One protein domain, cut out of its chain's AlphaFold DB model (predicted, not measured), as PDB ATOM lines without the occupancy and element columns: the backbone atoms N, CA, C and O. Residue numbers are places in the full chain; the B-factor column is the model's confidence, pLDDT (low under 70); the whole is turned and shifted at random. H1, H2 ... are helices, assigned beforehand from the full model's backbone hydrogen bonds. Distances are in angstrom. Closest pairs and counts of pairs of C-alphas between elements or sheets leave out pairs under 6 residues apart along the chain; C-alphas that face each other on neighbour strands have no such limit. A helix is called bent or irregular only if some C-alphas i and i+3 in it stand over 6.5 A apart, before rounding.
ATOM      1  N   GLY A   2     358.083 247.126 315.270       63.84
ATOM      2  CA  GLY A   2     358.372 246.733 313.877       63.84
ATOM      3  C   GLY A   2     359.820 246.986 313.432       63.84
ATOM      4  O   GLY A   2     360.437 246.100 312.860       63.84
ATOM      5  N   LEU A   3     360.401 248.136 313.792       66.19
ATOM      6  CA  LEU A   3     361.776 248.494 313.410       66.19
ATOM      7  C   LEU A   3     362.829 247.500 313.935       66.19
ATOM      8  O   LEU A   3     363.738 247.141 313.202       66.19
ATOM      9  N   LEU A   4     362.659 246.985 315.159       63.84
ATOM     10  CA  LEU A   4     363.529 245.950 315.735       63.84
ATOM     11  C   LEU A   4     363.403 244.616 314.989       63.84
ATOM     12  O   LEU A   4     364.409 243.962 314.743       63.84
ATOM     13  N   ILE A   5     362.185 244.235 314.598       69.81
ATOM     14  CA  ILE A   5     361.932 243.002 313.837       69.81
ATOM     15  C   ILE A   5     362.592 243.093 312.457       69.81
ATOM     16  O   ILE A   5     363.265 242.153 312.044       69.81
ATOM     17  N   TYR A   6     362.467 244.239 311.781       70.94
ATOM     18  CA  TYR A   6     363.130 244.474 310.497       70.94
ATOM     19  C   TYR A   6     364.654 244.458 310.618       70.94
ATOM     20  O   TYR A   6     365.318 243.882 309.761       70.94
ATOM     21  N   LEU A   7     365.212 245.029 311.689       69.75
ATOM     22  CA  LEU A   7     366.657 245.041 311.917       69.75
ATOM     23  C   LEU A   7     367.200 243.625 312.152       69.75
ATOM     24  O   LEU A   7     368.212 243.246 311.571       69.75
ATOM     25  N   VAL A   8     366.490 242.819 312.944       74.31
ATOM     26  CA  VAL A   8     366.846 241.414 313.190       74.31
ATOM     27  C   VAL A   8     366.740 240.585 311.909       74.31
ATOM     28  O   VAL A   8     367.658 239.828 311.598       74.31
ATOM     29  N   ALA A   9     365.666 240.756 311.133       71.62
ATOM     30  CA  ALA A   9     365.497 240.067 309.856       71.62
ATOM     31  C   ALA A   9     366.597 240.447 308.850       71.62
ATOM     32  O   ALA A   9     367.158 239.572 308.195       71.62
ATOM     33  N   ALA A  10     366.957 241.731 308.769       71.00
ATOM     34  CA  ALA A  10     368.034 242.208 307.906       71.00
ATOM     35  C   ALA A  10     369.389 241.594 308.288       71.00
ATOM     36  O   ALA A  10     370.099 241.098 307.418       71.00
ATOM     37  N   VAL A  11     369.726 241.555 309.582       73.69
ATOM     38  CA  VAL A  11     370.967 240.924 310.066       73.69
ATOM     39  C   VAL A  11     370.992 239.428 309.737       73.69
ATOM     40  O   VAL A  11     372.010 238.930 309.261       73.69
ATOM     41  N   ALA A  12     369.874 238.720 309.919       74.31
ATOM     42  CA  ALA A  12     369.772 237.302 309.576       74.31
ATOM     43  C   ALA A  12     369.976 237.050 308.070       74.31
ATOM     44  O   ALA A  12     370.709 236.135 307.699       74.31
ATOM     45  N   ILE A  13     369.385 237.885 307.207       75.44
ATOM     46  CA  ILE A  13     369.548 237.802 305.746       75.44
ATOM     47  C   ILE A  13     371.004 238.064 305.345       75.44
ATOM     48  O   ILE A  13     371.569 237.291 304.576       75.44
ATOM     49  N   VAL A  14     371.637 239.109 305.890       75.69
ATOM     50  CA  VAL A  14     373.044 239.420 305.590       75.69
ATOM     51  C   VAL A  14     373.965 238.289 306.048       75.69
ATOM     52  O   VAL A  14     374.856 237.900 305.296       75.69
ATOM     53  N   MET A  15     373.734 237.708 307.231       73.00
ATOM     54  CA  MET A  15     374.520 236.562 307.698       73.00
ATOM     55  C   MET A  15     374.315 235.318 306.831       73.00
ATOM     56  O   MET A  15     375.292 234.641 306.529       73.00
ATOM     57  N   ALA A  16     373.086 235.035 306.390       71.81
ATOM     58  CA  ALA A  16     372.810 233.910 305.498       71.81
ATOM     59  C   ALA A  16     373.509 234.070 304.138       71.81
ATOM     60  O   ALA A  16     374.098 233.116 303.635       71.81
ATOM     61  N   ILE A  17     373.501 235.283 303.570       72.88
ATOM     62  CA  ILE A  17     374.196 235.594 302.312       72.88
ATOM     63  C   ILE A  17     375.712 235.486 302.492       72.88
ATOM     64  O   ILE A  17     376.374 234.827 301.696       72.88
ATOM     65  N   ALA A  18     376.270 236.090 303.547       70.44
ATOM     66  CA  ALA A  18     377.702 236.022 303.836       70.44
ATOM     67  C   ALA A  18     378.171 234.576 304.040       70.44
ATOM     68  O   ALA A  18     379.233 234.189 303.557       70.44
ATOM     69  N   TRP A  19     377.350 233.763 304.701       69.94
ATOM     70  CA  TRP A  19     377.610 232.346 304.880       69.94
ATOM     71  C   TRP A  19     377.542 231.563 303.567       69.94
ATOM     72  O   TRP A  19     378.451 230.792 303.273       69.94
ATOM     73  N   ALA A  20     376.520 231.799 302.741       66.62
ATOM     74  CA  ALA A  20     376.404 231.165 301.431       66.62
ATOM     75  C   ALA A  20     377.611 231.494 300.540       66.62
ATOM     76  O   ALA A  20     378.153 230.602 299.896       66.62
ATOM     77  N   LEU A  21     378.079 232.747 300.558       67.25
ATOM     78  CA  LEU A  21     379.284 233.181 299.843       67.25
ATOM     79  C   LEU A  21     380.567 232.557 300.407       67.25
ATOM     80  O   LEU A  21     381.481 232.258 299.645       67.25
ATOM     81  N   TYR A  22     380.636 232.340 301.723       66.06
ATOM     82  CA  TYR A  22     381.768 231.680 302.376       66.06
ATOM     83  C   TYR A  22     381.841 230.177 302.067       66.06
ATOM     84  O   TYR A  22     382.932 229.648 301.883       66.06
ATOM     85  N   VAL A  23     380.696 229.492 301.975       62.50
ATOM     86  CA  VAL A  23     380.614 228.058 301.633       62.50
ATOM     87  C   VAL A  23     380.741 227.818 300.119       62.50
ATOM     88  O   VAL A  23     381.164 226.740 299.695       62.50
ATOM     89  N   ALA A  24     380.437 228.830 299.296       62.84
ATOM     90  CA  ALA A  24     380.422 228.747 297.836       62.84
ATOM     91  C   ALA A  24     381.722 228.273 297.140       62.84
ATOM     92  O   ALA A  24     381.590 227.759 296.029       62.84
ATOM     93  N   PRO A  25     382.952 228.340 297.697       57.81
ATOM     94  CA  PRO A  25     384.117 227.742 297.062       57.81
ATOM     95  C   PRO A  25     384.497 226.419 297.748       57.81
ATOM     96  O   PRO A  25     385.628 226.243 298.190       57.81
ATOM     97  N   THR A  26     383.572 225.462 297.835       59.34
ATOM     98  CA  THR A  26     383.912 224.061 298.146       59.34
ATOM     99  C   THR A  26     383.525 223.184 296.956       59.34
ATOM    100  O   THR A  26     382.406 222.706 296.828       59.34
ATOM    101  N   ALA A  27     384.462 223.011 296.019       56.59
ATOM    102  CA  ALA A  27     384.273 222.267 294.767       56.59
ATOM    103  C   ALA A  27     384.234 220.727 294.946       56.59
ATOM    104  O   ALA A  27     384.661 219.988 294.062       56.59
ATOM    105  N   GLY A  28     383.743 220.221 296.081       66.44
ATOM    106  CA  GLY A  28     383.702 218.792 296.401       66.44
ATOM    107  C   GLY A  28     382.596 218.445 297.403       66.44
ATOM    108  O   GLY A  28     382.060 219.344 298.051       66.44
ATOM    109  N   PRO A  29     382.215 217.159 297.530       66.75
ATOM    110  CA  PRO A  29     381.170 216.737 298.456       66.75
ATOM    111  C   PRO A  29     381.565 217.094 299.893       66.75
ATOM    112  O   PRO A  29     382.537 216.561 300.428       66.75
ATOM    113  N   LEU A  30     380.814 218.014 300.501       66.06
ATOM    114  CA  LEU A  30     380.982 218.410 301.897       66.06
ATOM    115  C   LEU A  30     380.773 217.195 302.801       66.06
ATOM    116  O   LEU A  30     379.777 216.475 302.663       66.06
ATOM    117  N   SER A  31     381.688 216.975 303.745       75.75
ATOM    118  CA  SER A  31     381.467 215.947 304.755       75.75
ATOM    119  C   SER A  31     380.296 216.360 305.668       75.75
ATOM    120  O   SER A  31     380.026 217.554 305.841       75.75
ATOM    121  N   PRO A  32     379.592 215.407 306.305       74.19
ATOM    122  CA  PRO A  32     378.520 215.722 307.255       74.19
ATOM    123  C   PRO A  32     378.977 216.640 308.399       74.19
ATOM    124  O   PRO A  32     378.187 217.418 308.930       74.19
ATOM    125  N   VAL A  33     380.260 216.564 308.767       74.38
ATOM    126  CA  VAL A  33     380.867 217.409 309.798       74.38
ATOM    127  C   VAL A  33     381.020 218.843 309.298       74.38
ATOM    128  O   VAL A  33     380.658 219.769 310.021       74.38
ATOM    129  N   ASP A  34     381.461 219.038 308.053       71.44
ATOM    130  CA  ASP A  34     381.597 220.374 307.456       71.44
ATOM    131  C   ASP A  34     380.238 221.067 307.336       71.44
ATOM    132  O   ASP A  34     380.126 222.256 307.615       71.44
ATOM    133  N   LEU A  35     379.180 220.312 307.021       70.25
ATOM    134  CA  LEU A  35     377.805 220.814 307.036       70.25
ATOM    135  C   LEU A  35     377.364 221.267 308.433       70.25
ATOM    136  O   LEU A  35     376.764 222.333 308.566       70.25
ATOM    137  N   LEU A  36     377.664 220.498 309.484       73.31
ATOM    138  CA  LEU A  36     377.315 220.871 310.859       73.31
ATOM    139  C   LEU A  36     378.088 222.101 311.346       73.31
ATOM    140  O   LEU A  36     377.496 222.995 311.950       73.31
ATOM    141  N   VAL A  37     379.391 222.170 311.058       77.25
ATOM    142  CA  VAL A  37     380.233 223.331 311.388       77.25
ATOM    143  C   VAL A  37     379.760 224.557 310.622       77.25
ATOM    144  O   VAL A  37     379.636 225.639 311.197       77.25
ATOM    145  N   ALA A  38     379.420 224.387 309.349       68.31
ATOM    146  CA  ALA A  38     378.880 225.465 308.553       68.31
ATOM    147  C   ALA A  38     377.511 225.907 309.110       68.31
ATOM    148  O   ALA A  38     377.265 227.097 309.209       68.31
ATOM    149  N   LEU A  39     376.647 225.021 309.602       72.75
ATOM    150  CA  LEU A  39     375.380 225.431 310.229       72.75
ATOM    151  C   LEU A  39     375.532 226.057 311.631       72.75
ATOM    152  O   LEU A  39     374.589 226.684 312.122       72.75
ATOM    153  N   ALA A  40     376.693 225.945 312.283       78.19
ATOM    154  CA  ALA A  40     376.926 226.451 313.642       78.19
ATOM    155  C   ALA A  40     376.568 227.942 313.864       78.19
ATOM    156  O   ALA A  40     375.945 228.251 314.888       78.19
ATOM    157  N   PRO A  41     376.866 228.887 312.946       76.50
ATOM    158  CA  PRO A  41     376.467 230.287 313.090       76.50
ATOM    159  C   PRO A  41     374.944 230.454 313.065       76.50
ATOM    160  O   PRO A  41     374.398 231.267 313.811       76.50
ATOM    161  N   LEU A  42     374.245 229.648 312.256       74.12
ATOM    162  CA  LEU A  42     372.787 229.665 312.159       74.12
ATOM    163  C   LEU A  42     372.151 229.208 313.479       74.12
ATOM    164  O   LEU A  42     371.262 229.875 314.010       74.12
ATOM    165  N   PHE A  43     372.659 228.118 314.062       75.06
ATOM    166  CA  PHE A  43     372.233 227.652 315.384       75.06
ATOM    167  C   PHE A  43     372.537 228.670 316.487       75.06
ATOM    168  O   PHE A  43     371.704 228.878 317.370       75.06
ATOM    169  N   SER A  44     373.683 229.349 316.413       77.25
ATOM    170  CA  SER A  44     374.071 230.392 317.372       77.25
ATOM    171  C   SER A  44     373.122 231.594 317.320       77.25
ATOM    172  O   SER A  44     372.707 232.099 318.362       77.25
ATOM    173  N   LEU A  45     372.712 232.012 316.117       77.69
ATOM    174  CA  LEU A  45     371.711 233.063 315.916       77.69
ATOM    175  C   LEU A  45     370.340 232.670 316.477       77.69
ATOM    176  O   LEU A  45     369.722 233.459 317.192       77.69
ATOM    177  N   ILE A  46     369.874 231.451 316.191       78.44
ATOM    178  CA  ILE A  46     368.594 230.947 316.707       78.44
ATOM    179  C   ILE A  46     368.624 230.890 318.239       78.44
ATOM    180  O   ILE A  46     367.700 231.377 318.894       78.44
ATOM    181  N   ALA A  47     369.700 230.353 318.821       80.75
ATOM    182  CA  ALA A  47     369.881 230.291 320.268       80.75
ATOM    183  C   ALA A  47     369.884 231.690 320.902       80.75
ATOM    184  O   ALA A  47     369.218 231.908 321.915       80.75
ATOM    185  N   LEU A  48     370.561 232.660 320.277       87.19
ATOM    186  CA  LEU A  48     370.572 234.047 320.733       87.19
ATOM    187  C   LEU A  48     369.173 234.678 320.675       87.19
ATOM    188  O   LEU A  48     368.761 235.331 321.633       87.19
ATOM    189  N   MET A  49     368.410 234.460 319.600       83.12
ATOM    190  CA  MET A  49     367.033 234.959 319.496       83.12
ATOM    191  C   MET A  49     366.133 234.376 320.591       83.12
ATOM    192  O   MET A  49     365.398 235.121 321.242       83.12
ATOM    193  N   LEU A  50     366.220 233.067 320.840       84.62
ATOM    194  CA  LEU A  50     365.477 232.410 321.919       84.62
ATOM    195  C   LEU A  50     365.863 232.967 323.293       84.62
ATOM    196  O   LEU A  50     364.984 233.231 324.117       84.62
ATOM    197  N   LEU A  51     367.156 233.212 323.524       88.56
ATOM    198  CA  LEU A  51     367.651 233.811 324.760       88.56
ATOM    199  C   LEU A  51     367.086 235.221 324.967       88.56
ATOM    200  O   LEU A  51     366.615 235.538 326.056       88.56
ATOM    201  N   VAL A  52     367.067 236.056 323.926       86.50
ATOM    202  CA  VAL A  52     366.503 237.413 323.998       86.50
ATOM    203  C   VAL A  52     365.011 237.373 324.332       86.50
ATOM    204  O   VAL A  52     364.558 238.109 325.211       86.50
ATOM    205  N   VAL A  53     364.244 236.489 323.688       88.75
ATOM    206  CA  VAL A  53     362.815 236.303 323.988       88.75
ATOM    207  C   VAL A  53     362.615 235.869 325.439       88.75
ATOM    208  O   VAL A  53     361.758 236.423 326.133       88.75
ATOM    209  N   LEU A  54     363.427 234.924 325.920       90.50
ATOM    210  CA  LEU A  54     363.383 234.459 327.301       90.50
ATOM    211  C   LEU A  54     363.674 235.601 328.281       90.50
ATOM    212  O   LEU A  54     362.920 235.792 329.233       90.50
ATOM    213  N   VAL A  55     364.710 236.405 328.026       90.56
ATOM    214  CA  VAL A  55     365.069 237.559 328.863       90.56
ATOM    215  C   VAL A  55     363.928 238.572 328.913       90.56
ATOM    216  O   VAL A  55     363.519 238.973 330.002       90.56
ATOM    217  N   ILE A  56     363.351 238.942 327.766       90.00
ATOM    218  CA  ILE A  56     362.213 239.872 327.708       90.00
ATOM    219  C   ILE A  56     361.024 239.319 328.501       90.00
ATOM    220  O   ILE A  56     360.382 240.050 329.261       90.00
ATOM    221  N   TRP A  57     360.735 238.025 328.357       90.00
ATOM    222  CA  TRP A  57     359.652 237.377 329.086       90.00
ATOM    223  C   TRP A  57     359.890 237.381 330.598       90.00
ATOM    224  O   TRP A  57     358.976 237.733 331.351       90.00
ATOM    225  N   VAL A  58     361.106 237.045 331.043       92.06
ATOM    226  CA  VAL A  58     361.495 237.053 332.459       92.06
ATOM    227  C   VAL A  58     361.379 238.462 333.026       92.06
ATOM    228  O   VAL A  58     360.680 238.640 334.020       92.06
ATOM    229  N   VAL A  59     361.967 239.467 332.371       92.06
ATOM    230  CA  VAL A  59     361.915 240.876 332.803       92.06
ATOM    231  C   VAL A  59     360.473 241.385 332.860       92.06
ATOM    232  O   VAL A  59     360.052 241.993 333.843       92.06
ATOM    233  N   GLY A  60     359.659 241.088 331.845       90.06
ATOM    234  CA  GLY A  60     358.247 241.464 331.850       90.06
ATOM    235  C   GLY A  60     357.446 240.742 332.940       90.06
ATOM    236  O   GLY A  60     356.493 241.291 333.500       90.06
ATOM    237  N   ARG A  61     357.793 239.492 333.263       89.56
ATOM    238  CA  ARG A  61     357.139 238.722 334.329       89.56
ATOM    239  C   ARG A  61     357.535 239.225 335.714       89.56
ATOM    240  O   ARG A  61     356.639 239.435 336.527       89.56
ATOM    241  N   THR A  62     358.814 239.481 335.967       90.06
ATOM    242  CA  THR A  62     359.287 240.047 337.237       90.06
ATOM    243  C   THR A  62     358.716 241.439 337.462       90.06
ATOM    244  O   THR A  62     358.178 241.695 338.536       90.06
ATOM    245  N   TRP A  63     358.694 242.299 336.439       89.69
ATOM    246  CA  TRP A  63     358.091 243.631 336.537       89.69
ATOM    247  C   TRP A  63     356.604 243.577 336.903       89.69
ATOM    248  O   TRP A  63     356.143 244.306 337.778       89.69
ATOM    249  N   ARG A  64     355.839 242.670 336.279       86.50
ATOM    250  CA  ARG A  64     354.419 242.467 336.610       86.50
ATOM    251  C   ARG A  64     354.219 241.975 338.040       86.50
ATOM    252  O   ARG A  64     353.249 242.379 338.675       86.50
ATOM    253  N   LEU A  65     355.105 241.117 338.544       87.62
ATOM    254  CA  LEU A  65     355.060 240.664 339.934       87.62
ATOM    255  C   LEU A  65     355.370 241.823 340.891       87.62
ATOM    256  O   LEU A  65     354.549 242.114 341.754       87.62
ATOM    257  N   LEU A  66     356.463 242.552 340.674       88.50
ATOM    258  CA  LEU A  66     356.831 243.742 341.453       88.50
ATOM    259  C   LEU A  66     355.721 244.803 341.467       88.50
ATOM    260  O   LEU A  66     355.375 245.333 342.522       88.50
ATOM    261  N   ALA A  67     355.096 245.069 340.319       85.62
ATOM    262  CA  ALA A  67     353.995 246.023 340.214       85.62
ATOM    263  C   ALA A  67     352.746 245.596 341.007       85.62
ATOM    264  O   ALA A  67     352.026 246.457 341.508       85.62
ATOM    265  N   ARG A  68     352.479 244.288 341.141       84.00
ATOM    266  CA  ARG A  68     351.385 243.777 341.990       84.00
ATOM    267  C   ARG A  68     351.687 243.947 343.472       84.00
ATOM    268  O   ARG A  68     350.783 244.287 344.223       84.00
ATOM    269  N   TRP A  69     352.936 243.723 343.871       81.75
ATOM    270  CA  TRP A  69     353.369 243.893 345.257       81.75
ATOM    271  C   TRP A  69     353.324 245.353 345.698       81.75
ATOM    272  O   TRP A  69     352.897 245.630 346.804       81.75
ATOM    273  N   ARG A  70     353.677 246.292 344.815       77.81
ATOM    274  CA  ARG A  70     353.690 247.730 345.129       77.81
ATOM    275  C   ARG A  70     352.297 248.383 345.198       77.81
ATOM    276  O   ARG A  70     352.192 249.534 345.602       77.81
ATOM    277  N   ARG A  71     351.245 247.696 344.734       68.56
ATOM    278  CA  ARG A  71     349.844 248.164 344.799       68.56
ATOM    279  C   ARG A  71     349.071 247.614 346.007       68.56
ATOM    280  O   ARG A  71     347.897 247.948 346.143       68.56
ATOM    281  N   ARG A  72     349.686 246.746 346.810       58.41
ATOM    282  CA  ARG A  72     349.181 246.319 348.120       58.41
ATOM    283  C   ARG A  72     349.916 247.091 349.201       58.41
ATOM    284  O   ARG A  72     349.272 247.332 350.238       58.41
TER     285      ARG A  72
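This is residues 2 to 72 of the 72 residues of an uncharacterized protein of Azorhizobium sp. 32-67-21 (UniProt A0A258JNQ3). Look for an uneven helical hairpin: H1 runs out, a loop turns, and the longer H2, kinked near residue 39, folds back past it. The two helices touch near the loop, while residues 50 to 72 stick out as a long free arm. The printed part has 71 residues with two named helices, H1 then H2, and no named strand; its class is all helix. It is extended, a rod spanning 68 by 27 by 9 A, with a radius of gyration of the C-alphas of 19.3 A.

H1, residues 2 to 23, and H2, residues 32 to 69, form a helical hairpin, running opposite ways at a shallow tilt of 16 degrees. They touch, H2 with residues 38 to 45 alone; the closest C-alphas, of Val 23 and Ala 38, are 7.6 A apart. Every O i to N i+4 pair is within hydrogen-bond range in H1, and 32 of 34 in H2.

Find C-alpha 2 at (358.372, 246.733, 313.877); from there H1 runs 31.5 A to C-alpha 23. H2 runs 53.6 A to C-alpha 69 at (353.369, 243.893, 345.257), irregular where C-alphas 38 and 41 are 7.0 A apart.

The C-alphas farthest apart, of Ala 27 and Arg 72, are 68.2 A apart. The printed part has no cut, and the link is short. Look for pLDDT under 70 at 20 residues, among them 19 to 30.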